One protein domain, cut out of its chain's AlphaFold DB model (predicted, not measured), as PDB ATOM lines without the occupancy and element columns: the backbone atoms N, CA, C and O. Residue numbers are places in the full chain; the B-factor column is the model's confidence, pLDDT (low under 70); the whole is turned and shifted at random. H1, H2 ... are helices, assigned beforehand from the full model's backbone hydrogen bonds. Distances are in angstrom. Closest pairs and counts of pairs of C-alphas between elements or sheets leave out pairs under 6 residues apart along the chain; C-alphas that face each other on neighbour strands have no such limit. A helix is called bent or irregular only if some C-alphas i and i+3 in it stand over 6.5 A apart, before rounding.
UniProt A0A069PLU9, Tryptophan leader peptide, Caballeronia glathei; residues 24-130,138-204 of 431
ATOM      1  N   SER A  24     -26.718  21.745 -45.573       93.94
ATOM      2  CA  SER A  24     -27.574  21.400 -46.710       93.94
ATOM      3  C   SER A  24     -27.235  20.021 -47.273       93.94
ATOM      4  O   SER A  24     -28.133  19.222 -47.543       93.94
ATOM      5  N   GLU A  25     -25.951  19.705 -47.408       94.44
ATOM      6  CA  GLU A  25     -25.471  18.386 -47.805       94.44
ATOM      7  C   GLU A  25     -25.844  17.320 -46.772       94.44
ATOM      8  O   GLU A  25     -26.384  16.279 -47.149       94.44
ATOM      9  N   ALA A  26     -25.667  17.597 -45.475       95.50
ATOM     10  CA  ALA A  26     -26.073  16.677 -44.413       95.50
ATOM     11  C   ALA A  26     -27.578  16.347 -44.474       95.50
ATOM     12  O   ALA A  26     -27.964  15.185 -44.340       95.50
ATOM     13  N   LEU A  27     -28.426  17.348 -44.734       95.94
ATOM     14  CA  LEU A  27     -29.870  17.161 -44.894       95.94
ATOM     15  C   LEU A  27     -30.225  16.361 -46.153       95.94
ATOM     16  O   LEU A  27     -31.115  15.511 -46.101       95.94
ATOM     17  N   ARG A  28     -29.522  16.577 -47.275       94.94
ATOM     18  CA  ARG A  28     -29.706  15.771 -48.496       94.94
ATOM     19  C   ARG A  28     -29.291  14.319 -48.285       94.94
ATOM     20  O   ARG A  28     -30.003  13.425 -48.738       94.94
ATOM     21  N   LEU A  29     -28.186  14.074 -47.578       94.94
ATOM     22  CA  LEU A  29     -27.760  12.723 -47.202       94.94
ATOM     23  C   LEU A  29     -28.802  12.055 -46.300       94.94
ATOM     24  O   LEU A  29     -29.196  10.923 -46.570       94.94
ATOM     25  N   LEU A  30     -29.308  12.765 -45.286       96.12
ATOM     26  CA  LEU A  30     -30.374  12.271 -44.412       96.12
ATOM     27  C   LEU A  30     -31.636  11.898 -45.199       96.12
ATOM     28  O   LEU A  30     -32.189  10.818 -44.995       96.12
ATOM     29  N   LEU A  31     -32.063  12.758 -46.129       95.25
ATOM     30  CA  LEU A  31     -33.230  12.503 -46.974       95.25
ATOM     31  C   LEU A  31     -32.990  11.303 -47.893       95.25
ATOM     32  O   LEU A  31     -33.858  10.442 -48.023       95.25
ATOM     33  N   GLY A  32     -31.796  11.201 -48.479       94.38
ATOM     34  CA  GLY A  32     -31.389  10.055 -49.287       94.38
ATOM     35  C   GLY A  32     -31.442   8.741 -48.506       94.38
ATOM     36  O   GLY A  32     -31.963   7.754 -49.020       94.38
ATOM     37  N   MET A  33     -30.969   8.734 -47.254       94.44
ATOM     38  CA  MET A  33     -31.072   7.571 -46.367       94.44
ATOM     39  C   MET A  33     -32.531   7.219 -46.044       94.44
ATOM     40  O   MET A  33     -32.874   6.043 -46.014       94.44
ATOM     41  N   LEU A  34     -33.401   8.214 -45.826       93.69
ATOM     42  CA  LEU A  34     -34.817   7.999 -45.501       93.69
ATOM     43  C   LEU A  34     -35.627   7.447 -46.684       93.69
ATOM     44  O   LEU A  34     -36.499   6.596 -46.496       93.69
ATOM     45  N   MET A  35     -35.375   7.953 -47.894       89.88
ATOM     46  CA  MET A  35     -36.135   7.599 -49.099       89.88
ATOM     47  C   MET A  35     -35.749   6.232 -49.671       89.88
ATOM     48  O   MET A  35     -36.527   5.614 -50.399       89.88
ATOM     49  N   ARG A  36     -34.552   5.735 -49.352       89.44
ATOM     50  CA  ARG A  36     -34.063   4.446 -49.834       89.44
ATOM     51  C   ARG A  36     -34.441   3.321 -48.878       89.44
ATOM     52  O   ARG A  36     -34.044   3.309 -47.718       89.44
ATOM     53  N   ALA A  37     -35.164   2.327 -49.391       78.81
ATOM     54  CA  ALA A  37     -35.625   1.186 -48.598       78.81
ATOM     55  C   ALA A  37     -34.486   0.314 -48.030       78.81
ATOM     56  O   ALA A  37     -34.692  -0.393 -47.048       78.81
ATOM     57  N   ASP A  38     -33.299   0.359 -48.640       86.44
ATOM     58  CA  ASP A  38     -32.137  -0.485 -48.345       86.44
ATOM     59  C   ASP A  38     -31.046   0.219 -47.523       86.44
ATOM     60  O   ASP A  38     -29.970  -0.344 -47.326       86.44
ATOM     61  N   THR A  39     -31.284   1.455 -47.075       88.62
ATOM     62  CA  THR A  39     -30.232   2.280 -46.476       88.62
ATOM     63  C   THR A  39     -30.410   2.435 -44.956       88.62
ATOM     64  O   THR A  39     -31.444   2.935 -44.497       88.62
ATOM     65  N   PRO A  40     -29.412   2.040 -44.137       88.00
ATOM     66  CA  PRO A  40     -29.457   2.271 -42.699       88.00
ATOM     67  C   PRO A  40     -29.326   3.774 -42.376       88.00
ATOM     68  O   PRO A  40     -28.728   4.519 -43.151       88.00
ATOM     69  N   PRO A  41     -29.849   4.238 -41.228       91.56
ATOM     70  CA  PRO A  41     -30.515   3.437 -40.199       91.56
ATOM     71  C   PRO A  41     -32.006   3.173 -40.473       91.56
ATOM     72  O   PRO A  41     -32.602   2.342 -39.792       91.56
ATOM     73  N   PHE A  42     -32.614   3.821 -41.473       91.88
ATOM     74  CA  PHE A  42     -34.061   3.738 -41.721       91.88
ATOM     75  C   PHE A  42     -34.532   2.376 -42.242       91.88
ATOM     76  O   PHE A  42     -35.680   2.007 -42.000       91.88
ATOM     77  N   SER A  43     -33.668   1.612 -42.915       89.50
ATOM     78  CA  SER A  43     -33.970   0.239 -43.345       89.50
ATOM     79  C   SER A  43     -33.975  -0.775 -42.194       89.50
ATOM     80  O   SER A  43     -34.693  -1.768 -42.260       89.50
ATOM     81  N   ASN A  44     -33.213  -0.519 -41.123       87.69
ATOM     82  CA  ASN A  44     -32.957  -1.469 -40.029       87.69
ATOM     83  C   ASN A  44     -33.737  -1.106 -38.755       87.69
ATOM     84  O   ASN A  44     -33.270  -1.317 -37.636       87.69
ATOM     85  N   TRP A  45     -34.912  -0.504 -38.931       85.88
ATOM     86  CA  TRP A  45     -35.747  -0.022 -37.835       85.88
ATOM     87  C   TRP A  45     -36.365  -1.162 -37.009       85.88
ATOM     88  O   TRP A  45     -36.617  -0.997 -35.816       85.88
ATOM     89  N   ASN A  46     -36.602  -2.327 -37.622       86.69
ATOM     90  CA  ASN A  46     -37.143  -3.502 -36.948       86.69
ATOM     91  C   ASN A  46     -36.032  -4.390 -36.359       86.69
ATOM     92  O   ASN A  46     -34.871  -4.337 -36.760       86.69
ATOM     93  N   VAL A  47     -36.397  -5.215 -35.375       89.12
ATOM     94  CA  VAL A  47     -35.493  -6.202 -34.765       89.12
ATOM     95  C   VAL A  47     -35.833  -7.580 -35.307       89.12
ATOM     96  O   VAL A  47     -37.004  -7.960 -35.349       89.12
ATOM     97  N   SER A  48     -34.813  -8.355 -35.681       86.75
ATOM     98  CA  SER A  48     -34.978  -9.743 -36.119       86.75
ATOM     99  C   SER A  48     -35.800 -10.551 -35.110       86.75
ATOM    100  O   SER A  48     -35.434 -10.658 -33.941       86.75
ATOM    101  N   GLY A  49     -36.908 -11.135 -35.569       86.56
ATOM    102  CA  GLY A  49     -37.822 -11.930 -34.740       86.56
ATOM    103  C   GLY A  49     -39.014 -11.161 -34.163       86.56
ATOM    104  O   GLY A  49     -39.942 -11.791 -33.660       86.56
ATOM    105  N   VAL A  50     -39.052  -9.829 -34.277       91.44
ATOM    106  CA  VAL A  50     -40.246  -9.036 -33.958       91.44
ATOM    107  C   VAL A  50     -41.143  -8.965 -35.191       91.44
ATOM    108  O   VAL A  50     -40.755  -8.416 -36.218       91.44
ATOM    109  N   VAL A  51     -42.356  -9.512 -35.080       91.19
ATOM    110  CA  VAL A  51     -43.370  -9.484 -36.144       91.19
ATOM    111  C   VAL A  51     -44.603  -8.728 -35.657       91.19
ATOM    112  O   VAL A  51     -45.163  -9.028 -34.590       91.19
ATOM    113  N   PHE A  52     -45.017  -7.746 -36.454       92.50
ATOM    114  CA  PHE A  52     -46.244  -6.983 -36.262       92.50
ATOM    115  C   PHE A  52     -47.363  -7.544 -37.137       92.50
ATOM    116  O   PHE A  52     -47.118  -8.118 -38.197       92.50
ATOM    117  N   ALA A  53     -48.605  -7.373 -36.691       90.12
ATOM    118  CA  ALA A  53     -49.749  -7.599 -37.562       90.12
ATOM    119  C   ALA A  53     -49.781  -6.521 -38.670       90.12
ATOM    120  O   ALA A  53     -49.350  -5.392 -38.415       90.12
ATOM    121  N   PRO A  54     -50.323  -6.806 -39.870       88.56
ATOM    122  CA  PRO A  54     -50.296  -5.862 -40.996       88.56
ATOM    123  C   PRO A  54     -50.942  -4.499 -40.703       88.56
ATOM    124  O   PRO A  54     -50.527  -3.474 -41.232       88.56
ATOM    125  N   ASN A  55     -51.949  -4.468 -39.826       87.88
ATOM    126  CA  ASN A  55     -52.613  -3.241 -39.380       87.88
ATOM    127  C   ASN A  55     -51.779  -2.406 -38.385       87.88
ATOM    128  O   ASN A  55     -52.115  -1.253 -38.141       87.88
ATOM    129  N   ILE A  56     -50.714  -2.972 -37.811       91.94
ATOM    130  CA  ILE A  56     -49.782  -2.295 -36.893       91.94
ATOM    131  C   ILE A  56     -48.474  -1.939 -37.591       91.94
ATOM    132  O   ILE A  56     -47.885  -0.910 -37.280       91.94
ATOM    133  N   GLU A  57     -48.016  -2.771 -38.526       92.00
ATOM    134  CA  GLU A  57     -46.689  -2.664 -39.137       92.00
ATOM    135  C   GLU A  57     -46.413  -1.277 -39.732       92.00
ATOM    136  O   GLU A  57     -45.367  -0.695 -39.451       92.00
ATOM    137  N   ASN A  58     -47.382  -0.697 -40.446       90.06
ATOM    138  CA  ASN A  58     -47.259   0.660 -40.988       90.06
ATOM    139  C   ASN A  58     -47.093   1.714 -39.883       90.06
ATOM    140  O   ASN A  58     -46.249   2.597 -39.996       90.06
ATOM    141  N   THR A  59     -47.854   1.601 -38.790       91.12
ATOM    142  CA  THR A  59     -47.738   2.510 -37.636       91.12
ATOM    143  C   THR A  59     -46.376   2.352 -36.964       91.12
ATOM    144  O   THR A  59     -45.716   3.345 -36.669       91.12
ATOM    145  N   ALA A  60     -45.918   1.114 -36.760       92.62
ATOM    146  CA  ALA A  60     -44.622   0.824 -36.152       92.62
ATOM    147  C   ALA A  60     -43.454   1.360 -37.000       92.62
ATOM    148  O   ALA A  60     -42.514   1.955 -36.463       92.62
ATOM    149  N   GLN A  61     -43.544   1.201 -38.324       91.38
ATOM    150  CA  GLN A  61     -42.571   1.738 -39.268       91.38
ATOM    151  C   GLN A  61     -42.559   3.269 -39.246       91.38
ATOM    152  O   GLN A  61     -41.484   3.863 -39.149       91.38
ATOM    153  N   SER A  62     -43.728   3.915 -39.311       89.81
ATOM    154  CA  SER A  62     -43.847   5.377 -39.243       89.81
ATOM    155  C   SER A  62     -43.305   5.931 -37.927       89.81
ATOM    156  O   SER A  62     -42.507   6.866 -37.949       89.81
ATOM    157  N   ALA A  63     -43.651   5.311 -36.794       91.19
ATOM    158  CA  ALA A  63     -43.151   5.691 -35.475       91.19
ATOM    159  C   ALA A  63     -41.621   5.597 -35.402       91.19
ATOM    160  O   ALA A  63     -40.957   6.529 -34.954       91.19
ATOM    161  N   SER A  64     -41.043   4.508 -35.913       91.94
ATOM    162  CA  SER A  64     -39.591   4.322 -35.899       91.94
ATOM    163  C   SER A  64     -38.866   5.287 -36.838       91.94
ATOM    164  O   SER A  64     -37.826   5.824 -36.468       91.94
ATOM    165  N   LYS A  65     -39.417   5.581 -38.022       90.56
ATOM    166  CA  LYS A  65     -38.862   6.600 -38.931       90.56
ATOM    167  C   LYS A  65     -38.929   8.003 -38.329       90.56
ATOM    168  O   LYS A  65     -37.932   8.719 -38.372       90.56
ATOM    169  N   GLY A  66     -40.072   8.377 -37.751       90.81
ATOM    170  CA  GLY A  66     -40.246   9.657 -37.061       90.81
ATOM    171  C   GLY A  66     -39.260   9.811 -35.905       90.81
ATOM    172  O   GLY A  66     -38.576  10.827 -35.811       90.81
ATOM    173  N   TYR A  67     -39.100   8.762 -35.097       91.94
ATOM    174  CA  TYR A  67     -38.144   8.740 -33.994       91.94
ATOM    175  C   TYR A  67     -36.683   8.823 -34.462       91.94
ATOM    176  O   TYR A  67     -35.902   9.594 -33.914       91.94
ATOM    177  N   LEU A  68     -36.306   8.105 -35.524       93.50
ATOM    178  CA  LEU A  68     -34.974   8.215 -36.129       93.50
ATOM    179  C   LEU A  68     -34.679   9.637 -36.633       93.50
ATOM    180  O   LEU A  68     -33.584  10.152 -36.417       93.50
ATOM    181  N   LEU A  69     -35.648  10.299 -37.271       95.00
ATOM    182  CA  LEU A  69     -35.491  11.698 -37.675       95.00
ATOM    183  C   LEU A  69     -35.347  12.622 -36.462       95.00
ATOM    184  O   LEU A  69     -34.449  13.465 -36.447       95.00
ATOM    185  N   ALA A  70     -36.178  12.435 -35.434       93.12
ATOM    186  CA  ALA A  70     -36.086  13.186 -34.185       93.12
ATOM    187  C   ALA A  70     -34.704  13.020 -33.529       93.12
ATOM    188  O   ALA A  70     -34.090  14.016 -33.151       93.12
ATOM    189  N   LEU A  71     -34.157  11.799 -33.497       93.12
ATOM    190  CA  LEU A  71     -32.802  11.520 -33.014       93.12
ATOM    191  C   LEU A  71     -31.731  12.278 -33.803       93.12
ATOM    192  O   LEU A  71     -30.792  12.799 -33.203       93.12
ATOM    193  N   TRP A  72     -31.850  12.370 -35.130       96.00
ATOM    194  CA  TRP A  72     -30.891  13.139 -35.921       96.00
ATOM    195  C   TRP A  72     -30.928  14.631 -35.568       96.00
ATOM    196  O   TRP A  72     -29.887  15.218 -35.263       96.00
ATOM    197  N   PHE A  73     -32.122  15.237 -35.552       95.88
ATOM    198  CA  PHE A  73     -32.281  16.649 -35.182       95.88
ATOM    199  C   PHE A  73     -31.891  16.912 -33.727       95.88
ATOM    200  O   PHE A  73     -31.409  17.998 -33.412       95.88
ATOM    201  N   TRP A  74     -32.032  15.912 -32.857       92.50
ATOM    202  CA  TRP A  74     -31.538  15.950 -31.489       92.50
ATOM    203  C   TRP A  74     -30.012  16.046 -31.432       92.50
ATOM    204  O   TRP A  74     -29.493  17.012 -30.873       92.50
ATOM    205  N   VAL A  75     -29.292  15.127 -32.089       95.31
ATOM    206  CA  VAL A  75     -27.820  15.181 -32.179       95.31
ATOM    207  C   VAL A  75     -27.365  16.512 -32.790       95.31
ATOM    208  O   VAL A  75     -26.390  17.115 -32.334       95.31
ATOM    209  N   PHE A  76     -28.082  17.005 -33.803       96.62
ATOM    210  CA  PHE A  76     -27.805  18.303 -34.415       96.62
ATOM    211  C   PHE A  76     -27.988  19.462 -33.426       96.62
ATOM    212  O   PHE A  76     -27.123  20.335 -33.333       96.62
ATOM    213  N   ALA A  77     -29.072  19.465 -32.646       95.75
ATOM    214  CA  ALA A  77     -29.342  20.491 -31.643       95.75
ATOM    215  C   ALA A  77     -28.332  20.479 -30.491       95.75
ATOM    216  O   ALA A  77     -27.979  21.551 -30.004       95.75
ATOM    217  N   GLU A  78     -27.850  19.306 -30.061       94.56
ATOM    218  CA  GLU A  78     -26.809  19.211 -29.027       94.56
ATOM    219  C   GLU A  78     -25.539  19.961 -29.440       94.56
ATOM    220  O   GLU A  78     -24.886  20.593 -28.609       94.56
ATOM    221  N   LYS A  79     -25.190  19.904 -30.729       95.12
ATOM    222  CA  LYS A  79     -23.980  20.537 -31.253       95.12
ATOM    223  C   LYS A  79     -24.184  21.996 -31.657       95.12
ATOM    224  O   LYS A  79     -23.324  22.830 -31.387       95.12
ATOM    225  N   HIS A  80     -25.286  22.296 -32.337       95.81
ATOM    226  CA  HIS A  80     -25.499  23.580 -33.013       95.81
ATOM    227  C   HIS A  80     -26.592  24.446 -32.374       95.81
ATOM    228  O   HIS A  80     -26.779  25.595 -32.765       95.81
ATOM    229  N   GLY A  81     -27.298  23.924 -31.372       95.00
ATOM    230  CA  GLY A  81     -28.385  24.605 -30.683       95.00
ATOM    231  C   GLY A  81     -29.765  24.338 -31.291       95.00
ATOM    232  O   GLY A  81     -29.928  24.003 -32.464       95.00
ATOM    233  N   VAL A  82     -30.793  24.530 -30.461       93.12
ATOM    234  CA  VAL A  82     -32.199  24.225 -30.787       93.12
ATOM    235  C   VAL A  82     -32.718  25.048 -31.972       93.12
ATOM    236  O   VAL A  82     -33.482  24.541 -32.789       93.12
ATOM    237  N   VAL A  83     -32.289  26.308 -32.101       94.56
ATOM    238  CA  VAL A  83     -32.718  27.184 -33.205       94.56
ATOM    239  C   VAL A  83     -32.175  26.692 -34.547       94.56
ATOM    240  O   VAL A  83     -32.932  26.598 -35.514       94.56
ATOM    241  N   ALA A  84     -30.893  26.319 -34.591       96.00
ATOM    242  CA  ALA A  84     -30.268  25.750 -35.780       96.00
ATOM    243  C   ALA A  84     -30.948  24.435 -36.185       96.00
ATOM    244  O   ALA A  84     -31.289  24.249 -37.351       96.00
ATOM    245  N   ALA A  85     -31.228  23.557 -35.216       95.50
ATOM    246  CA  ALA A  85     -31.941  22.306 -35.465       95.50
ATOM    247  C   ALA A  85     -33.361  22.524 -36.008       95.50
ATOM    248  O   ALA A  85     -33.765  21.827 -36.937       95.50
ATOM    249  N   ARG A  86     -34.104  23.517 -35.490       93.12
ATOM    250  CA  ARG A  86     -35.435  23.874 -36.014       93.12
ATOM    251  C   ARG A  86     -35.349  24.357 -37.463       93.12
ATOM    252  O   ARG A  86     -36.097  23.874 -38.301       93.12
ATOM    253  N   MET A  87     -34.394  25.231 -37.792       94.62
ATOM    254  CA  MET A  87     -34.187  25.672 -39.181       94.62
ATOM    255  C   MET A  87     -33.755  24.536 -40.115       94.62
ATOM    256  O   MET A  87     -34.215  24.464 -41.256       94.62
ATOM    257  N   ALA A  88     -32.895  23.633 -39.639       95.44
ATOM    258  CA  ALA A  88     -32.495  22.452 -40.390       95.44
ATOM    259  C   ALA A  88     -33.696  21.530 -40.657       95.44
ATOM    260  O   ALA A  88     -33.859  21.053 -41.777       95.44
ATOM    261  N   ARG A  89     -34.580  21.338 -39.670       94.81
ATOM    262  CA  ARG A  89     -35.831  20.576 -39.811       94.81
ATOM    263  C   ARG A  89     -36.792  21.210 -40.812       94.81
ATOM    264  O   ARG A  89     -37.274  20.506 -41.696       94.81
ATOM    265  N   ASP A  90     -37.026  22.518 -40.725       93.00
ATOM    266  CA  ASP A  90     -37.881  23.239 -41.678       93.00
ATOM    267  C   ASP A  90     -37.376  23.033 -43.115       93.00
ATOM    268  O   ASP A  90     -38.143  22.740 -44.034       93.00
ATOM    269  N   THR A  91     -36.056  23.141 -43.293       94.12
ATOM    270  CA  THR A  91     -35.393  22.954 -44.588       94.12
ATOM    271  C   THR A  91     -35.469  21.506 -45.059       94.12
ATOM    272  O   THR A  91     -35.715  21.254 -46.234       94.12
ATOM    273  N   PHE A  92     -35.300  20.541 -44.157       95.50
ATOM    274  CA  PHE A  92     -35.458  19.123 -44.463       95.50
ATOM    275  C   PHE A  92     -36.866  18.802 -44.967       95.50
ATOM    276  O   PHE A  92     -37.008  18.093 -45.961       95.50
ATOM    277  N   CYS A  93     -37.899  19.362 -44.334       94.44
ATOM    278  CA  CYS A  93     -39.279  19.170 -44.769       94.44
ATOM    279  C   CYS A  93     -39.512  19.775 -46.161       94.44
ATOM    280  O   CYS A  93     -40.135  19.132 -46.997       94.44
ATOM    281  N   LEU A  94     -38.940  20.953 -46.455       92.94
ATOM    282  CA  LEU A  94     -38.968  21.522 -47.811       92.94
ATOM    283  C   LEU A  94     -38.295  20.605 -48.842       92.94
ATOM    284  O   LEU A  94     -38.855  20.373 -49.908       92.94
ATOM    285  N   LEU A  95     -37.122  20.052 -48.521       94.00
ATOM    286  CA  LEU A  95     -36.426  19.106 -49.400       94.00
ATOM    287  C   LEU A  95     -37.247  17.826 -49.623       94.00
ATOM    288  O   LEU A  95     -37.264  17.289 -50.730       94.00
ATOM    289  N   ALA A  96     -37.936  17.338 -48.591       94.06
ATOM    290  CA  ALA A  96     -38.811  16.176 -48.697       94.06
ATOM    291  C   ALA A  96     -40.037  16.459 -49.582       94.06
ATOM    292  O   ALA A  96     -40.362  15.630 -50.429       94.06
ATOM    293  N   ASP A  97     -40.667  17.631 -49.445       93.19
ATOM    294  CA  ASP A  97     -41.779  18.064 -50.305       93.19
ATOM    295  C   ASP A  97     -41.355  18.233 -51.772       93.19
ATOM    296  O   ASP A  97     -42.119  17.906 -52.681       93.19
ATOM    297  N   GLU A  98     -40.132  18.714 -52.015       91.81
ATOM    298  CA  GLU A  98     -39.549  18.803 -53.358       91.81
ATOM    299  C   GLU A  98     -39.322  17.421 -53.985       91.81
ATOM    300  O   GLU A  98     -39.536  17.250 -55.186       91.81
ATOM    301  N   ALA A  99     -38.896  16.435 -53.188       91.88
ATOM    302  CA  ALA A  99     -38.680  15.067 -53.650       91.88
ATOM    303  C   ALA A  99     -40.001  14.323 -53.907       91.88
ATOM    304  O   ALA A  99     -40.140  13.633 -54.919       91.88
ATOM    305  N   GLN A 100     -40.973  14.466 -53.005       92.44
ATOM    306  CA  GLN A 100     -42.313  13.911 -53.140       92.44
ATOM    307  C   GLN A 100     -43.328  14.830 -52.436       92.44
ATOM    308  O   GLN A 100     -43.284  14.947 -51.206       92.44
ATOM    309  N   PRO A 101     -44.292  15.424 -53.168       93.19
ATOM    310  CA  PRO A 101     -45.254  16.363 -52.593       93.19
ATOM    311  C   PRO A 101     -45.966  15.804 -51.359       93.19
ATOM    312  O   PRO A 101     -46.320  14.624 -51.345       93.19
ATOM    313  N   SER A 102     -46.212  16.657 -50.358       89.75
ATOM    314  CA  SER A 102     -46.851  16.359 -49.058       89.75
ATOM    315  C   SER A 102     -46.054  15.475 -48.090       89.75
ATOM    316  O   SER A 102     -46.485  15.261 -46.956       89.75
ATOM    317  N   THR A 103     -44.881  14.980 -48.493       91.44
ATOM    318  CA  THR A 103     -44.025  14.179 -47.606       91.44
ATOM    319  C   THR A 103     -43.446  15.023 -46.476       91.44
ATOM    320  O   THR A 103     -43.355  14.544 -45.351       91.44
ATOM    321  N   GLY A 104     -43.068  16.272 -46.745       90.94
ATOM    322  CA  GLY A 104     -42.521  17.184 -45.746       90.94
ATOM    323  C   GLY A 104     -43.502  17.443 -44.612       90.94
ATOM    324  O   GLY A 104     -43.136  17.267 -43.455       90.94
ATOM    325  N   ASP A 105     -44.754  17.767 -44.933       89.94
ATOM    326  CA  ASP A 105     -45.804  17.999 -43.929       89.94
ATOM    327  C   ASP A 105     -46.115  16.732 -43.104       89.94
ATOM    328  O   ASP A 105     -46.319  16.802 -41.887       89.94
ATOM    329  N   ALA A 106     -46.095  15.551 -43.736       90.25
ATOM    330  CA  ALA A 106     -46.274  14.278 -43.038       90.25
ATOM    331  C   ALA A 106     -45.118  13.983 -42.064       90.25
ATOM    332  O   ALA A 106     -45.350  13.583 -40.923       90.25
ATOM    333  N   LEU A 107     -43.870  14.210 -42.488       91.94
ATOM    334  CA  LEU A 107     -42.692  14.041 -41.631       91.94
ATOM    335  C   LEU A 107     -42.671  15.065 -40.494       91.94
ATOM    336  O   LEU A 107     -42.334  14.711 -39.364       91.94
ATOM    337  N   ASP A 108     -43.069  16.307 -40.764       90.75
ATOM    338  CA  ASP A 108     -43.156  17.351 -39.750       90.75
ATOM    339  C   ASP A 108     -44.189  16.992 -38.675       90.75
ATOM    340  O   ASP A 108     -43.892  17.051 -37.482       90.75
ATOM    341  N   THR A 109     -45.353  16.483 -39.089       89.75
ATOM    342  CA  THR A 109     -46.398  15.985 -38.180       89.75
ATOM    343  C   THR A 109     -45.890  14.835 -37.304       89.75
ATOM    344  O   THR A 109     -46.153  14.814 -36.098       89.75
ATOM    345  N   LEU A 110     -45.129  13.894 -37.877       89.44
ATOM    346  CA  LEU A 110     -44.550  12.766 -37.137       89.44
ATOM    347  C   LEU A 110     -43.513  13.220 -36.100       89.44
ATOM    348  O   LEU A 110     -43.535  12.748 -34.962       89.44
ATOM    349  N   ILE A 111     -42.622  14.148 -36.461       90.62
ATOM    350  CA  ILE A 111     -41.619  14.686 -35.528       90.62
ATOM    351  C   ILE A 111     -42.305  15.549 -34.452       90.62
ATOM    352  O   ILE A 111     -41.897  15.546 -33.292       90.62
ATOM    353  N   GLU A 112     -43.364  16.292 -34.784       87.75
ATOM    354  CA  GLU A 112     -44.182  17.004 -33.792       87.75
ATOM    355  C   GLU A 112     -44.878  16.062 -32.811       87.75
ATOM    356  O   GLU A 112     -44.899  16.343 -31.611       87.75
ATOM    357  N   LEU A 113     -45.434  14.949 -33.295       87.81
ATOM    358  CA  LEU A 113     -46.051  13.942 -32.441       87.81
ATOM    359  C   LEU A 113     -45.041  13.384 -31.432       87.81
ATOM    360  O   LEU A 113     -45.343  13.315 -30.243       87.81
ATOM    361  N   GLU A 114     -43.833  13.067 -31.891       88.38
ATOM    362  CA  GLU A 114     -42.735  12.618 -31.034       88.38
ATOM    363  C   GLU A 114     -42.424  13.641 -29.929       88.38
ATOM    364  O   GLU A 114     -42.463  13.306 -28.741       88.38
ATOM    365  N   ASN A 115     -42.257  14.915 -30.303       85.75
ATOM    366  CA  ASN A 115     -41.977  15.987 -29.351       85.75
ATOM    367  C   ASN A 115     -43.100  16.144 -28.314       85.75
ATOM    368  O   ASN A 115     -42.821  16.363 -27.133       85.75
ATOM    369  N   ARG A 116     -44.370  16.017 -28.727       85.44
ATOM    370  CA  ARG A 116     -45.517  16.055 -27.805       85.44
ATOM    371  C   ARG A 116     -45.498  14.887 -26.822       85.44
ATOM    372  O   ARG A 116     -45.772  15.092 -25.640       85.44
ATOM    373  N   ILE A 117     -45.161  13.680 -27.279       86.75
ATOM    374  CA  ILE A 117     -45.077  12.500 -26.408       86.75
ATOM    375  C   ILE A 117     -43.946  12.671 -25.387       86.75
ATOM    376  O   ILE A 117     -44.177  12.444 -24.197       86.75
ATOM    377  N   ILE A 118     -42.766  13.148 -25.804       83.94
ATOM    378  CA  ILE A 118     -41.658  13.454 -24.882       83.94
ATOM    379  C   ILE A 118     -42.073  14.505 -23.850       83.94
ATOM    380  O   ILE A 118     -41.855  14.314 -22.657       83.94
ATOM    381  N   GLN A 119     -42.707  15.598 -24.276       81.50
ATOM    382  CA  GLN A 119     -43.165  16.642 -23.352       81.50
ATOM    383  C   GLN A 119     -44.186  16.103 -22.342       81.50
ATOM    384  O   GLN A 119     -44.110  16.406 -21.149       81.50
ATOM    385  N   SER A 120     -45.116  15.261 -22.800       80.38
ATOM    386  CA  SER A 120     -46.069  14.576 -21.927       80.38
ATOM    387  C   SER A 120     -45.348  13.681 -20.918       80.38
ATOM    388  O   SER A 120     -45.674  13.719 -19.728       80.38
ATOM    389  N   PHE A 121     -44.343  12.918 -21.352       81.38
ATOM    390  CA  PHE A 121     -43.515  12.114 -20.457       81.38
ATOM    391  C   PHE A 121     -42.816  12.990 -19.415       81.38
ATOM    392  O   PHE A 121     -42.988  12.747 -18.225       81.38
ATOM    393  N   ASP A 122     -42.126  14.052 -19.830       77.75
ATOM    394  CA  ASP A 122     -41.392  14.953 -18.935       77.75
ATOM    395  C   ASP A 122     -42.295  15.661 -17.915       77.75
ATOM    396  O   ASP A 122     -41.864  15.915 -16.789       77.75
ATOM    397  N   SER A 123     -43.555  15.921 -18.268       75.38
ATOM    398  CA  SER A 123     -44.558  16.492 -17.357       75.38
ATOM    399  C   SER A 123     -45.181  15.475 -16.387       75.38
ATOM    400  O   SER A 123     -45.720  15.849 -15.344       75.38
ATOM    401  N   THR A 124     -45.097  14.177 -16.697       75.00
ATOM    402  CA  THR A 124     -45.672  13.099 -15.880       75.00
ATOM    403  C   THR A 124     -44.845  12.921 -14.612       75.00
ATOM    404  O   THR A 124     -43.623  12.892 -14.681       75.00
ATOM    405  N   ARG A 125     -45.444  12.780 -13.427       74.00
ATOM    406  CA  ARG A 125     -44.637  12.625 -12.203       74.00
ATOM    407  C   ARG A 125     -43.910  11.267 -12.162       74.00
ATOM    408  O   ARG A 125     -44.473  10.295 -12.665       74.00
ATOM    409  N   PRO A 126     -42.711  11.156 -11.557       72.81
ATOM    410  CA  PRO A 126     -41.945   9.902 -11.518       72.81
ATOM    411  C   PRO A 126     -42.711   8.709 -10.927       72.81
ATOM    412  O   PRO A 126     -42.526   7.569 -11.355       72.81
ATOM    413  N   GLU A 127     -43.628   8.954  -9.987       72.25
ATOM    414  CA  GLU A 127     -44.450   7.907  -9.367       72.25
ATOM    415  C   GLU A 127     -45.432   7.276 -10.364       72.25
ATOM    416  O   GLU A 127     -45.841   6.134 -10.190       72.25
ATOM    417  N   HIS A 128     -45.786   8.002 -11.427       72.69
ATOM    418  CA  HIS A 128     -46.618   7.507 -12.524       72.69
ATOM    419  C   HIS A 128     -45.786   6.935 -13.683       72.69
ATOM    420  O   HIS A 128     -46.353   6.406 -14.636       72.69
ATOM    421  N   ARG A 129     -44.450   7.031 -13.618       74.31
ATOM    422  CA  ARG A 129     -43.523   6.458 -14.610       74.31
ATOM    423  C   ARG A 129     -42.971   5.089 -14.203       74.31
ATOM    424  O   ARG A 129     -42.185   4.493 -14.938       74.31
ATOM    425  N   SER A 130     -43.345   4.603 -13.023       74.44
ATOM    426  CA  SER A 130     -42.802   3.383 -12.433       74.44
ATOM    427  C   SER A 130     -43.901   2.406 -12.023       74.44
ATOM    428  O   SER A 130     -45.018   2.802 -11.691       74.44
ATOM    429  N   VAL A 138     -39.766  -0.261 -10.563       78.00
ATOM    430  CA  VAL A 138     -39.063  -0.293 -11.848       78.00
ATOM    431  C   VAL A 138     -39.585   0.865 -12.688       78.00
ATOM    432  O   VAL A 138     -40.781   0.944 -12.960       78.00
ATOM    433  N   GLU A 139     -38.692   1.773 -13.077       77.56
ATOM    434  CA  GLU A 139     -39.009   2.861 -14.005       77.56
ATOM    435  C   GLU A 139     -39.061   2.316 -15.435       77.56
ATOM    436  O   GLU A 139     -38.185   1.557 -15.859       77.56
ATOM    437  N   LEU A 140     -40.117   2.668 -16.166       74.56
ATOM    438  CA  LEU A 140     -40.269   2.260 -17.557       74.56
ATOM    439  C   LEU A 140     -39.312   3.073 -18.449       74.56
ATOM    440  O   LEU A 140     -39.156   4.278 -18.244       74.56
ATOM    441  N   PRO A 141     -38.668   2.444 -19.448       82.00
ATOM    442  CA  PRO A 141     -37.789   3.156 -20.371       82.00
ATOM    443  C   PRO A 141     -38.588   4.131 -21.251       82.00
ATOM    444  O   PRO A 141     -39.752   3.878 -21.564       82.00
ATOM    445  N   MET A 142     -37.962   5.227 -21.690       84.00
ATOM    446  CA  MET A 142     -38.597   6.249 -22.542       84.00
ATOM    447  C   MET A 142     -39.213   5.642 -23.808       84.00
ATOM    448  O   MET A 142     -40.306   6.019 -24.212       84.00
ATOM    449  N   GLU A 143     -38.549   4.658 -24.411       89.12
ATOM    450  CA  GLU A 143     -39.009   3.974 -25.619       89.12
ATOM    451  C   GLU A 143     -40.366   3.291 -25.419       89.12
ATOM    452  O   GLU A 143     -41.145   3.185 -26.362       89.12
ATOM    453  N   TYR A 144     -40.689   2.882 -24.188       88.12
ATOM    454  CA  TYR A 144     -42.010   2.358 -23.849       88.12
ATOM    455  C   TYR A 144     -43.085   3.456 -23.871       88.12
ATOM    456  O   TYR A 144     -44.170   3.262 -24.425       88.12
ATOM    457  N   PHE A 145     -42.782   4.637 -23.329       87.38
ATOM    458  CA  PHE A 145     -43.687   5.792 -23.383       87.38
ATOM    459  C   PHE A 145     -43.865   6.316 -24.805       87.38
ATOM    460  O   PHE A 145     -44.979   6.645 -25.203       87.38
ATOM    461  N   LEU A 146     -42.790   6.330 -25.594       90.19
ATOM    462  CA  LEU A 146     -42.855   6.654 -27.015       90.19
ATOM    463  C   LEU A 146     -43.745   5.656 -27.756       90.19
ATOM    464  O   LEU A 146     -44.679   6.067 -28.438       90.19
ATOM    465  N   ALA A 147     -43.516   4.353 -27.580       92.75
ATOM    466  CA  ALA A 147     -44.301   3.312 -28.235       92.75
ATOM    467  C   ALA A 147     -45.798   3.411 -27.907       92.75
ATOM    468  O   ALA A 147     -46.632   3.432 -28.812       92.75
ATOM    469  N   THR A 148     -46.145   3.513 -26.623       91.31
ATOM    470  CA  THR A 148     -47.544   3.663 -26.186       91.31
ATOM    471  C   THR A 148     -48.161   4.967 -26.688       91.31
ATOM    472  O   THR A 148     -49.283   4.957 -27.194       91.31
ATOM    473  N   GLY A 149     -47.419   6.076 -26.628       90.38
ATOM    474  CA  GLY A 149     -47.843   7.369 -27.156       90.38
ATOM    475  C   GLY A 149     -48.160   7.314 -28.650       90.38
ATOM    476  O   GLY A 149     -49.250   7.722 -29.048       90.38
ATOM    477  N   PHE A 150     -47.264   6.749 -29.464       91.56
ATOM    478  CA  PHE A 150     -47.479   6.585 -30.904       91.56
ATOM    479  C   PHE A 150     -48.695   5.709 -31.202       91.56
ATOM    480  O   PHE A 150     -49.542   6.092 -32.004       91.56
ATOM    481  N   LEU A 151     -48.830   4.564 -30.528       93.06
ATOM    482  CA  LEU A 151     -49.975   3.678 -30.735       93.06
ATOM    483  C   LEU A 151     -51.305   4.363 -30.384       93.06
ATOM    484  O   LEU A 151     -52.305   4.109 -31.049       93.06
ATOM    485  N   LEU A 152     -51.348   5.237 -29.380       92.38
ATOM    486  CA  LEU A 152     -52.584   5.913 -28.971       92.38
ATOM    487  C   LEU A 152     -52.906   7.178 -29.775       92.38
ATOM    488  O   LEU A 152     -54.078   7.532 -29.896       92.38
ATOM    489  N   GLN A 153     -51.892   7.878 -30.283       89.81
ATOM    490  CA  GLN A 153     -52.054   9.213 -30.868       89.81
ATOM    491  C   GLN A 153     -51.895   9.249 -32.385       89.81
ATOM    492  O   GLN A 153     -52.325  10.221 -33.003       89.81
ATOM    493  N   GLU A 154     -51.323   8.217 -33.004       88.38
ATOM    494  CA  GLU A 154     -51.184   8.187 -34.456       88.38
ATOM    495  C   GLU A 154     -52.483   7.740 -35.126       88.38
ATOM    496  O   GLU A 154     -53.007   6.666 -34.837       88.38
ATOM    497  N   SER A 155     -53.004   8.557 -36.046       85.00
ATOM    498  CA  SER A 155     -54.329   8.350 -36.661       85.00
ATOM    499  C   SER A 155     -54.469   7.032 -37.438       85.00
ATOM    500  O   SER A 155     -55.568   6.488 -37.537       85.00
ATOM    501  N   GLY A 156     -53.361   6.495 -37.957       84.50
ATOM    502  CA  GLY A 156     -53.312   5.198 -38.639       84.50
ATOM    503  C   GLY A 156     -53.272   3.985 -37.702       84.50
ATOM    504  O   GLY A 156     -53.365   2.850 -38.172       84.50
ATOM    505  N   SER A 157     -53.136   4.198 -36.393       90.25
ATOM    506  CA  SER A 157     -53.077   3.124 -35.406       90.25
ATOM    507  C   SER A 157     -54.468   2.558 -35.106       90.25
ATOM    508  O   SER A 157     -55.409   3.317 -34.862       90.25
ATOM    509  N   PRO A 158     -54.635   1.228 -34.980       90.88
ATOM    510  CA  PRO A 158     -55.903   0.646 -34.539       90.88
ATOM    511  C   PRO A 158     -56.244   0.981 -33.080       90.88
ATOM    512  O   PRO A 158     -57.388   0.778 -32.665       90.88
ATOM    513  N   TYR A 159     -55.282   1.492 -32.306       91.88
ATOM    514  CA  TYR A 159     -55.471   1.925 -30.921       91.88
ATOM    515  C   TYR A 159     -55.746   3.428 -30.782       91.88
ATOM    516  O   TYR A 159     -55.924   3.904 -29.660       91.88
ATOM    517  N   TYR A 160     -55.815   4.157 -31.900       91.19
ATOM    518  CA  TYR A 160     -56.001   5.600 -31.913       91.19
ATOM    519  C   TYR A 160     -57.196   6.048 -31.057       91.19
ATOM    520  O   TYR A 160     -58.315   5.550 -31.213       91.19
ATOM    521  N   GLY A 161     -56.946   6.980 -30.133       87.69
ATOM    522  CA  GLY A 161     -57.964   7.612 -29.286       87.69
ATOM    523  C   GLY A 161     -58.640   6.696 -28.258       87.69
ATOM    524  O   GLY A 161     -59.605   7.111 -27.616       87.69
ATOM    525  N   ARG A 162     -58.178   5.453 -28.086       88.75
ATOM    526  CA  ARG A 162     -58.774   4.511 -27.130       88.75
ATOM    527  C   ARG A 162     -58.214   4.709 -25.717       88.75
ATOM    528  O   ARG A 162     -57.054   5.055 -25.527       88.75
ATOM    529  N   THR A 163     -59.033   4.421 -24.708       84.19
ATOM    530  CA  THR A 163     -58.648   4.433 -23.285       84.19
ATOM    531  C   THR A 163     -58.643   3.016 -22.716       84.19
ATOM    532  O   THR A 163     -59.492   2.219 -23.110       84.19
ATOM    533  N   ASN A 164     -57.756   2.716 -21.758       79.62
ATOM    534  CA  ASN A 164     -57.627   1.388 -21.125       79.62
ATOM    535  C   ASN A 164     -57.440   0.253 -22.145       79.62
ATOM    536  O   ASN A 164     -58.160  -0.744 -22.143       79.62
ATOM    537  N   VAL A 165     -56.494   0.457 -23.057       84.44
ATOM    538  CA  VAL A 165     -56.211  -0.445 -24.173       84.44
ATOM    539  C   VAL A 165     -55.320  -1.594 -23.717       84.44
ATOM    540  O   VAL A 165     -54.286  -1.359 -23.099       84.44
ATOM    541  N   ASP A 166     -55.687  -2.819 -24.087       88.31
ATOM    542  CA  ASP A 166     -54.727  -3.916 -24.179       88.31
ATOM    543  C   ASP A 166     -54.007  -3.807 -25.529       88.31
ATOM    544  O   ASP A 166     -54.626  -3.920 -26.590       88.31
ATOM    545  N   PHE A 167     -52.707  -3.510 -25.495       89.12
ATOM    546  CA  PHE A 167     -51.886  -3.377 -26.699       89.12
ATOM    547  C   PHE A 167     -51.486  -4.729 -27.294       89.12
ATOM    548  O   PHE A 167     -50.782  -4.750 -28.304       89.12
ATOM    549  N   GLU A 168     -51.881  -5.852 -26.684       90.44
ATOM    550  CA  GLU A 168     -51.552  -7.207 -27.145       90.44
ATOM    551  C   GLU A 168     -50.025  -7.412 -27.299       90.44
ATOM    552  O   GLU A 168     -49.540  -8.150 -28.160       90.44
ATOM    553  N   GLY A 169     -49.241  -6.697 -26.481       90.19
ATOM    554  CA  GLY A 169     -47.776  -6.668 -26.514       90.19
ATOM    555  C   GLY A 169     -47.155  -5.844 -27.652       90.19
ATOM    556  O   GLY A 169     -45.930  -5.863 -27.809       90.19
ATOM    557  N   ASN A 170     -47.945  -5.136 -28.468       92.69
ATOM    558  CA  ASN A 170     -47.430  -4.291 -29.553       92.69
ATOM    559  C   ASN A 170     -46.674  -3.056 -29.043       92.69
ATOM    560  O   ASN A 170     -45.738  -2.607 -29.701       92.69
ATOM    561  N   ASP A 171     -47.030  -2.554 -27.864       91.81
ATOM    562  CA  ASP A 171     -46.301  -1.527 -27.117       91.81
ATOM    563  C   ASP A 171     -44.868  -1.973 -26.793       91.81
ATOM    564  O   ASP A 171     -43.910  -1.261 -27.087       91.81
ATOM    565  N   ILE A 172     -44.702  -3.195 -26.281       91.06
ATOM    566  CA  ILE A 172     -43.388  -3.767 -25.954       91.06
ATOM    567  C   ILE A 172     -42.579  -4.025 -27.229       91.06
ATOM    568  O   ILE A 172     -41.403  -3.669 -27.299       91.06
ATOM    569  N   LYS A 173     -43.200  -4.626 -28.253       94.50
ATOM    570  CA  LYS A 173     -42.544  -4.879 -29.545       94.50
ATOM    571  C   LYS A 173     -42.031  -3.585 -30.175       94.50
ATOM    572  O   LYS A 173     -40.885  -3.537 -30.616       94.50
ATOM    573  N   LEU A 174     -42.859  -2.539 -30.195       94.62
ATOM    574  CA  LEU A 174     -42.477  -1.243 -30.745       94.62
ATOM    575  C   LEU A 174     -41.381  -0.582 -29.905       94.62
ATOM    576  O   LEU A 174     -40.411  -0.101 -30.478       94.62
ATOM    577  N   ALA A 175     -41.458  -0.638 -28.574       92.81
ATOM    578  CA  ALA A 175     -40.404  -0.112 -27.705       92.81
ATOM    579  C   ALA A 175     -39.038  -0.772 -27.974       92.81
ATOM    580  O   ALA A 175     -38.012  -0.094 -28.019       92.81
ATOM    581  N   VAL A 176     -39.019  -2.088 -28.215       92.94
ATOM    582  CA  VAL A 176     -37.803  -2.822 -28.606       92.94
ATOM    583  C   VAL A 176     -37.266  -2.339 -29.959       92.94
ATOM    584  O   VAL A 176     -36.060  -2.139 -30.094       92.94
ATOM    585  N   CYS A 177     -38.139  -2.104 -30.944       93.62
ATOM    586  CA  CYS A 177     -37.742  -1.535 -32.234       93.62
ATOM    587  C   CYS A 177     -37.181  -0.113 -32.099       93.62
ATOM    588  O   CYS A 177     -36.122   0.160 -32.656       93.62
ATOM    589  N   LEU A 178     -37.821   0.762 -31.317       93.19
ATOM    590  CA  LEU A 178     -37.338   2.126 -31.069       93.19
ATOM    591  C   LEU A 178     -35.956   2.119 -30.405       93.19
ATOM    592  O   LEU A 178     -35.054   2.824 -30.847       93.19
ATOM    593  N   ARG A 179     -35.744   1.254 -29.407       91.69
ATOM    594  CA  ARG A 179     -34.432   1.105 -28.767       91.69
ATOM    595  C   ARG A 179     -33.359   0.640 -29.752       91.69
ATOM    596  O   ARG A 179     -32.273   1.214 -29.793       91.69
ATOM    597  N   ASN A 180     -33.658  -0.381 -30.555       90.50
ATOM    598  CA  ASN A 180     -32.741  -0.839 -31.596       90.50
ATOM    599  C   ASN A 180     -32.451   0.272 -32.613       90.50
ATOM    600  O   ASN A 180     -31.300   0.464 -32.992       90.50
ATOM    601  N   ALA A 181     -33.464   1.047 -33.007       89.94
ATOM    602  CA  ALA A 181     -33.296   2.184 -33.901       89.94
ATOM    603  C   ALA A 181     -32.280   3.196 -33.336       89.94
ATOM    604  O   ALA A 181     -31.379   3.613 -34.063       89.94
ATOM    605  N   THR A 182     -32.333   3.509 -32.036       89.94
ATOM    606  CA  THR A 182     -31.324   4.347 -31.361       89.94
ATOM    607  C   THR A 182     -29.919   3.756 -31.456       89.94
ATOM    608  O   THR A 182     -28.977   4.450 -31.848       89.94
ATOM    609  N   GLU A 183     -29.768   2.474 -31.114       90.50
ATOM    610  CA  GLU A 183     -28.475   1.780 -31.099       90.50
ATOM    611  C   GLU A 183     -27.831   1.731 -32.497       90.50
ATOM    612  O   GLU A 183     -26.619   1.913 -32.623       90.50
ATOM    613  N   GLN A 184     -28.635   1.567 -33.552       89.88
ATOM    614  CA  GLN A 184     -28.171   1.542 -34.945       89.88
ATOM    615  C   GLN A 184     -27.894   2.940 -35.515       89.88
ATOM    616  O   GLN A 184     -26.992   3.113 -36.336       89.88
ATOM    617  N   ALA A 185     -28.664   3.949 -35.108       92.75
ATOM    618  CA  ALA A 185     -28.616   5.269 -35.725       92.75
ATOM    619  C   ALA A 185     -27.525   6.176 -35.165       92.75
ATOM    620  O   ALA A 185     -26.864   6.882 -35.927       92.75
ATOM    621  N   LEU A 186     -27.296   6.162 -33.848       93.31
ATOM    622  CA  LEU A 186     -26.322   7.059 -33.221       93.31
ATOM    623  C   LEU A 186     -24.890   6.911 -33.771       93.31
ATOM    624  O   LEU A 186     -24.251   7.949 -33.967       93.31
ATOM    625  N   PRO A 187     -24.371   5.700 -34.070       94.00
ATOM    626  CA  PRO A 187     -23.059   5.536 -34.701       94.00
ATOM    627  C   PRO A 187     -22.947   6.157 -36.100       94.00
ATOM    628  O   PRO A 187     -21.837   6.457 -36.524       94.00
ATOM    629  N   ILE A 188     -24.064   6.368 -36.805       93.81
ATOM    630  CA  ILE A 188     -24.109   7.002 -38.132       93.81
ATOM    631  C   ILE A 188     -24.314   8.514 -37.985       93.81
ATOM    632  O   ILE A 188     -23.586   9.324 -38.561       93.81
ATOM    633  N   PHE A 189     -25.294   8.913 -37.175       95.19
ATOM    634  CA  PHE A 189     -25.702  10.306 -37.034       95.19
ATOM    635  C   PHE A 189     -24.673  11.160 -36.297       95.19
ATOM    636  O   PHE A 189     -24.424  12.292 -36.713       95.19
ATOM    637  N   LYS A 190     -24.028  10.635 -35.242       94.69
ATOM    638  CA  LYS A 190     -23.020  11.397 -34.488       94.69
ATOM    639  C   LYS A 190     -21.835  11.810 -35.364       94.69
ATOM    640  O   LYS A 190     -21.562  13.007 -35.385       94.69
ATOM    641  N   PRO A 191     -21.166  10.913 -36.116       94.12
ATOM    642  CA  PRO A 191     -20.110  11.325 -37.038       94.12
ATOM    643  C   PRO A 191     -20.593  12.331 -38.083       94.12
ATOM    644  O   PRO A 191     -19.929  13.342 -38.284       94.12
ATOM    645  N   MET A 192     -21.773  12.105 -38.679       93.81
ATOM    646  CA  MET A 192     -22.328  12.987 -39.711       93.81
ATOM    647  C   MET A 192     -22.545  14.423 -39.215       93.81
ATOM    648  O   MET A 192     -22.273  15.375 -39.936       93.81
ATOM    649  N   VAL A 193     -23.004  14.598 -37.974       94.50
ATOM    650  CA  VAL A 193     -23.137  15.923 -37.349       94.50
ATOM    651  C   VAL A 193     -21.778  16.446 -36.870       94.50
ATOM    652  O   VAL A 193     -21.506  17.646 -36.925       94.50
ATOM    653  N   GLN A 194     -20.880  15.573 -36.405       92.69
ATOM    654  CA  GLN A 194     -19.564  15.955 -35.891       92.69
ATOM    655  C   GLN A 194     -18.634  16.552 -36.954       92.69
ATOM    656  O   GLN A 194     -17.834  17.412 -36.586       92.69
ATOM    657  N   THR A 195     -18.770  16.198 -38.233       92.94
ATOM    658  CA  THR A 195     -17.965  16.796 -39.315       92.94
ATOM    659  C   THR A 195     -18.283  18.271 -39.572       92.94
ATOM    660  O   THR A 195     -17.408  19.013 -40.012       92.94
ATOM    661  N   LEU A 196     -19.488  18.736 -39.230       92.62
ATOM    662  CA  LEU A 196     -19.924  20.118 -39.456       92.62
ATOM    663  C   LEU A 196     -19.259  21.086 -38.462       92.62
ATOM    664  O   LEU A 196     -19.621  21.106 -37.290       92.62
ATOM    665  N   GLN A 197     -18.283  21.902 -38.862       85.19
ATOM    666  CA  GLN A 197     -17.540  22.743 -37.898       85.19
ATOM    667  C   GLN A 197     -18.407  23.787 -37.167       85.19
ATOM    668  O   GLN A 197     -18.095  24.167 -36.039       85.19
ATOM    669  N   GLY A 198     -19.524  24.196 -37.765       89.12
ATOM    670  CA  GLY A 198     -20.504  25.113 -37.194       89.12
ATOM    671  C   GLY A 198     -21.805  25.077 -37.991       89.12
ATOM    672  O   GLY A 198     -21.888  24.404 -39.018       89.12
ATOM    673  N   PHE A 199     -22.821  25.789 -37.506       94.06
ATOM    674  CA  PHE A 199     -24.033  26.015 -38.285       94.06
ATOM    675  C   PHE A 199     -23.895  27.324 -39.055       94.06
ATOM    676  O   PHE A 199     -23.727  28.379 -38.448       94.06
ATOM    677  N   ASP A 200     -23.970  27.232 -40.380       94.31
ATOM    678  CA  ASP A 200     -24.021  28.380 -41.277       94.31
ATOM    679  C   ASP A 200     -25.425  28.462 -41.899       94.31
ATOM    680  O   ASP A 200     -25.755  27.641 -42.767       94.31
ATOM    681  N   PRO A 201     -26.265  29.433 -41.492       92.81
ATOM    682  CA  PRO A 201     -27.598  29.608 -42.059       92.81
ATOM    683  C   PRO A 201     -27.573  29.855 -43.569       92.81
ATOM    684  O   PRO A 201     -28.533  29.508 -44.257       92.81
ATOM    685  N   SER A 202     -26.498  30.442 -44.107       92.31
ATOM    686  CA  SER A 202     -26.383  30.749 -45.536       92.31
ATOM    687  C   SER A 202     -26.273  29.495 -46.410       92.31
ATOM    688  O   SER A 202     -26.649  29.533 -47.579       92.31
ATOM    689  N   SER A 203     -25.876  28.359 -45.819       91.38
ATOM    690  CA  SER A 203     -25.904  27.055 -46.490       91.38
ATOM    691  C   SER A 203     -27.326  26.567 -46.792       91.38
ATOM    692  O   SER A 203     -27.504  25.702 -47.646       91.38
ATOM    693  N   LEU A 204     -28.357  27.112 -46.134       90.81
ATOM    694  CA  LEU A 204     -29.756  26.740 -46.351       90.81
ATOM    695  C   LEU A 204     -30.377  27.639 -47.438       90.81
ATOM    696  O   LEU A 204     -30.722  28.789 -47.155       90.81
TER     697      LEU A 204
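This is residues 24 to 130 and 138 to 204 of the 431 residues of the protein "Tryptophan leader peptide" of Caballeronia glathei (UniProt A0A069PLU9). One long helix, H2, runs through the core, with H6 beside it on one side, running the same way, and the helical hairpin H3 and H4 on the other side, where H4 crosses H2. H5 packs on H2, H4 and H6, H1 packs on H3, and the long link of residues 154 to 169, with no named element, lies at one end of the long axis, beyond H5. The printed part has 174 residues with six named helices, H1 to H6 in order along the chain, and no named strand; the class is all helix, and the helices' packing is mostly crossed. It is compact, with a radius of gyration of the C-alphas of 16.3 A and spans of 49 by 35 by 28 A.

The hub is H2, residues 54 to 80, which touches four helices. H6, residues 170 to 194, touches it at a shallow tilt of 32 degrees, only just short of steep, the same way; the C-alphas of Ser 64 and Leu 178 are closest, 5.8 A apart. H4, residues 103 to 123, touches H2 about perpendicular, at 78 degrees, H4 with residues 107 to 114 alone and H2 with residues 62 to 70 alone; the C-alphas of Gly 66 and Leu 110 are closest, 5.3 A apart. H3, residues 82 to 99, forms a hairpin with H4 at a shallow tilt of 32 degrees, opposite ways; their closest C-alphas, of Cys 93 and Gly 104, are 3.9 A apart. H3 touches H2 with residues 83 to 89 alone, closest at the C-alphas of Ala 77 and Ala 85, 5.0 A apart. H5, residues 142 to 153, touches H6 at a steep tilt of 64 degrees, closest at the C-alphas of Glu 143 and Ala 175, 4.8 A apart. H1, residues 24 to 35, touches H3 with residues 27 to 31 alone, closest at the C-alphas of Leu 27 and Phe 92, 5.9 A apart. H1 and H4 are apart, as are H4 and H6. Every O i to N i+4 pair is within hydrogen-bond range in H1, H3, H4 and H5, against 21 of 23 in H2 and 18 of 21 in H6.

H2 is 39.3 A long from C-alpha 54 at (-50.296, -5.862, -40.996) to C-alpha 80 at (-25.499, 23.580, -33.013), and only just irregular: C-alphas 55 and 58 are 6.8 A apart. H6, 35.0 A, has a kink of 40 degrees near residue 187 and ends with C-alpha 194 at (-19.564, 15.955, -35.891). H4 is 30.3 A long and H3 25.5 A. H1 begins with C-alpha 24 at (-27.574, 21.400, -46.710).

The C-alphas of Asp 166 and Ser 202 are the two farthest apart, at 49.6 A. Residues 131 to 137 are not printed, and C-alphas 130 and 138 are 5.3 A apart across this cut. The links H1 to H2 and H5 to H6 are long, with 18 and 16 residues. The mean pLDDT of the printed part is 90.0, and no printed residue is under 70.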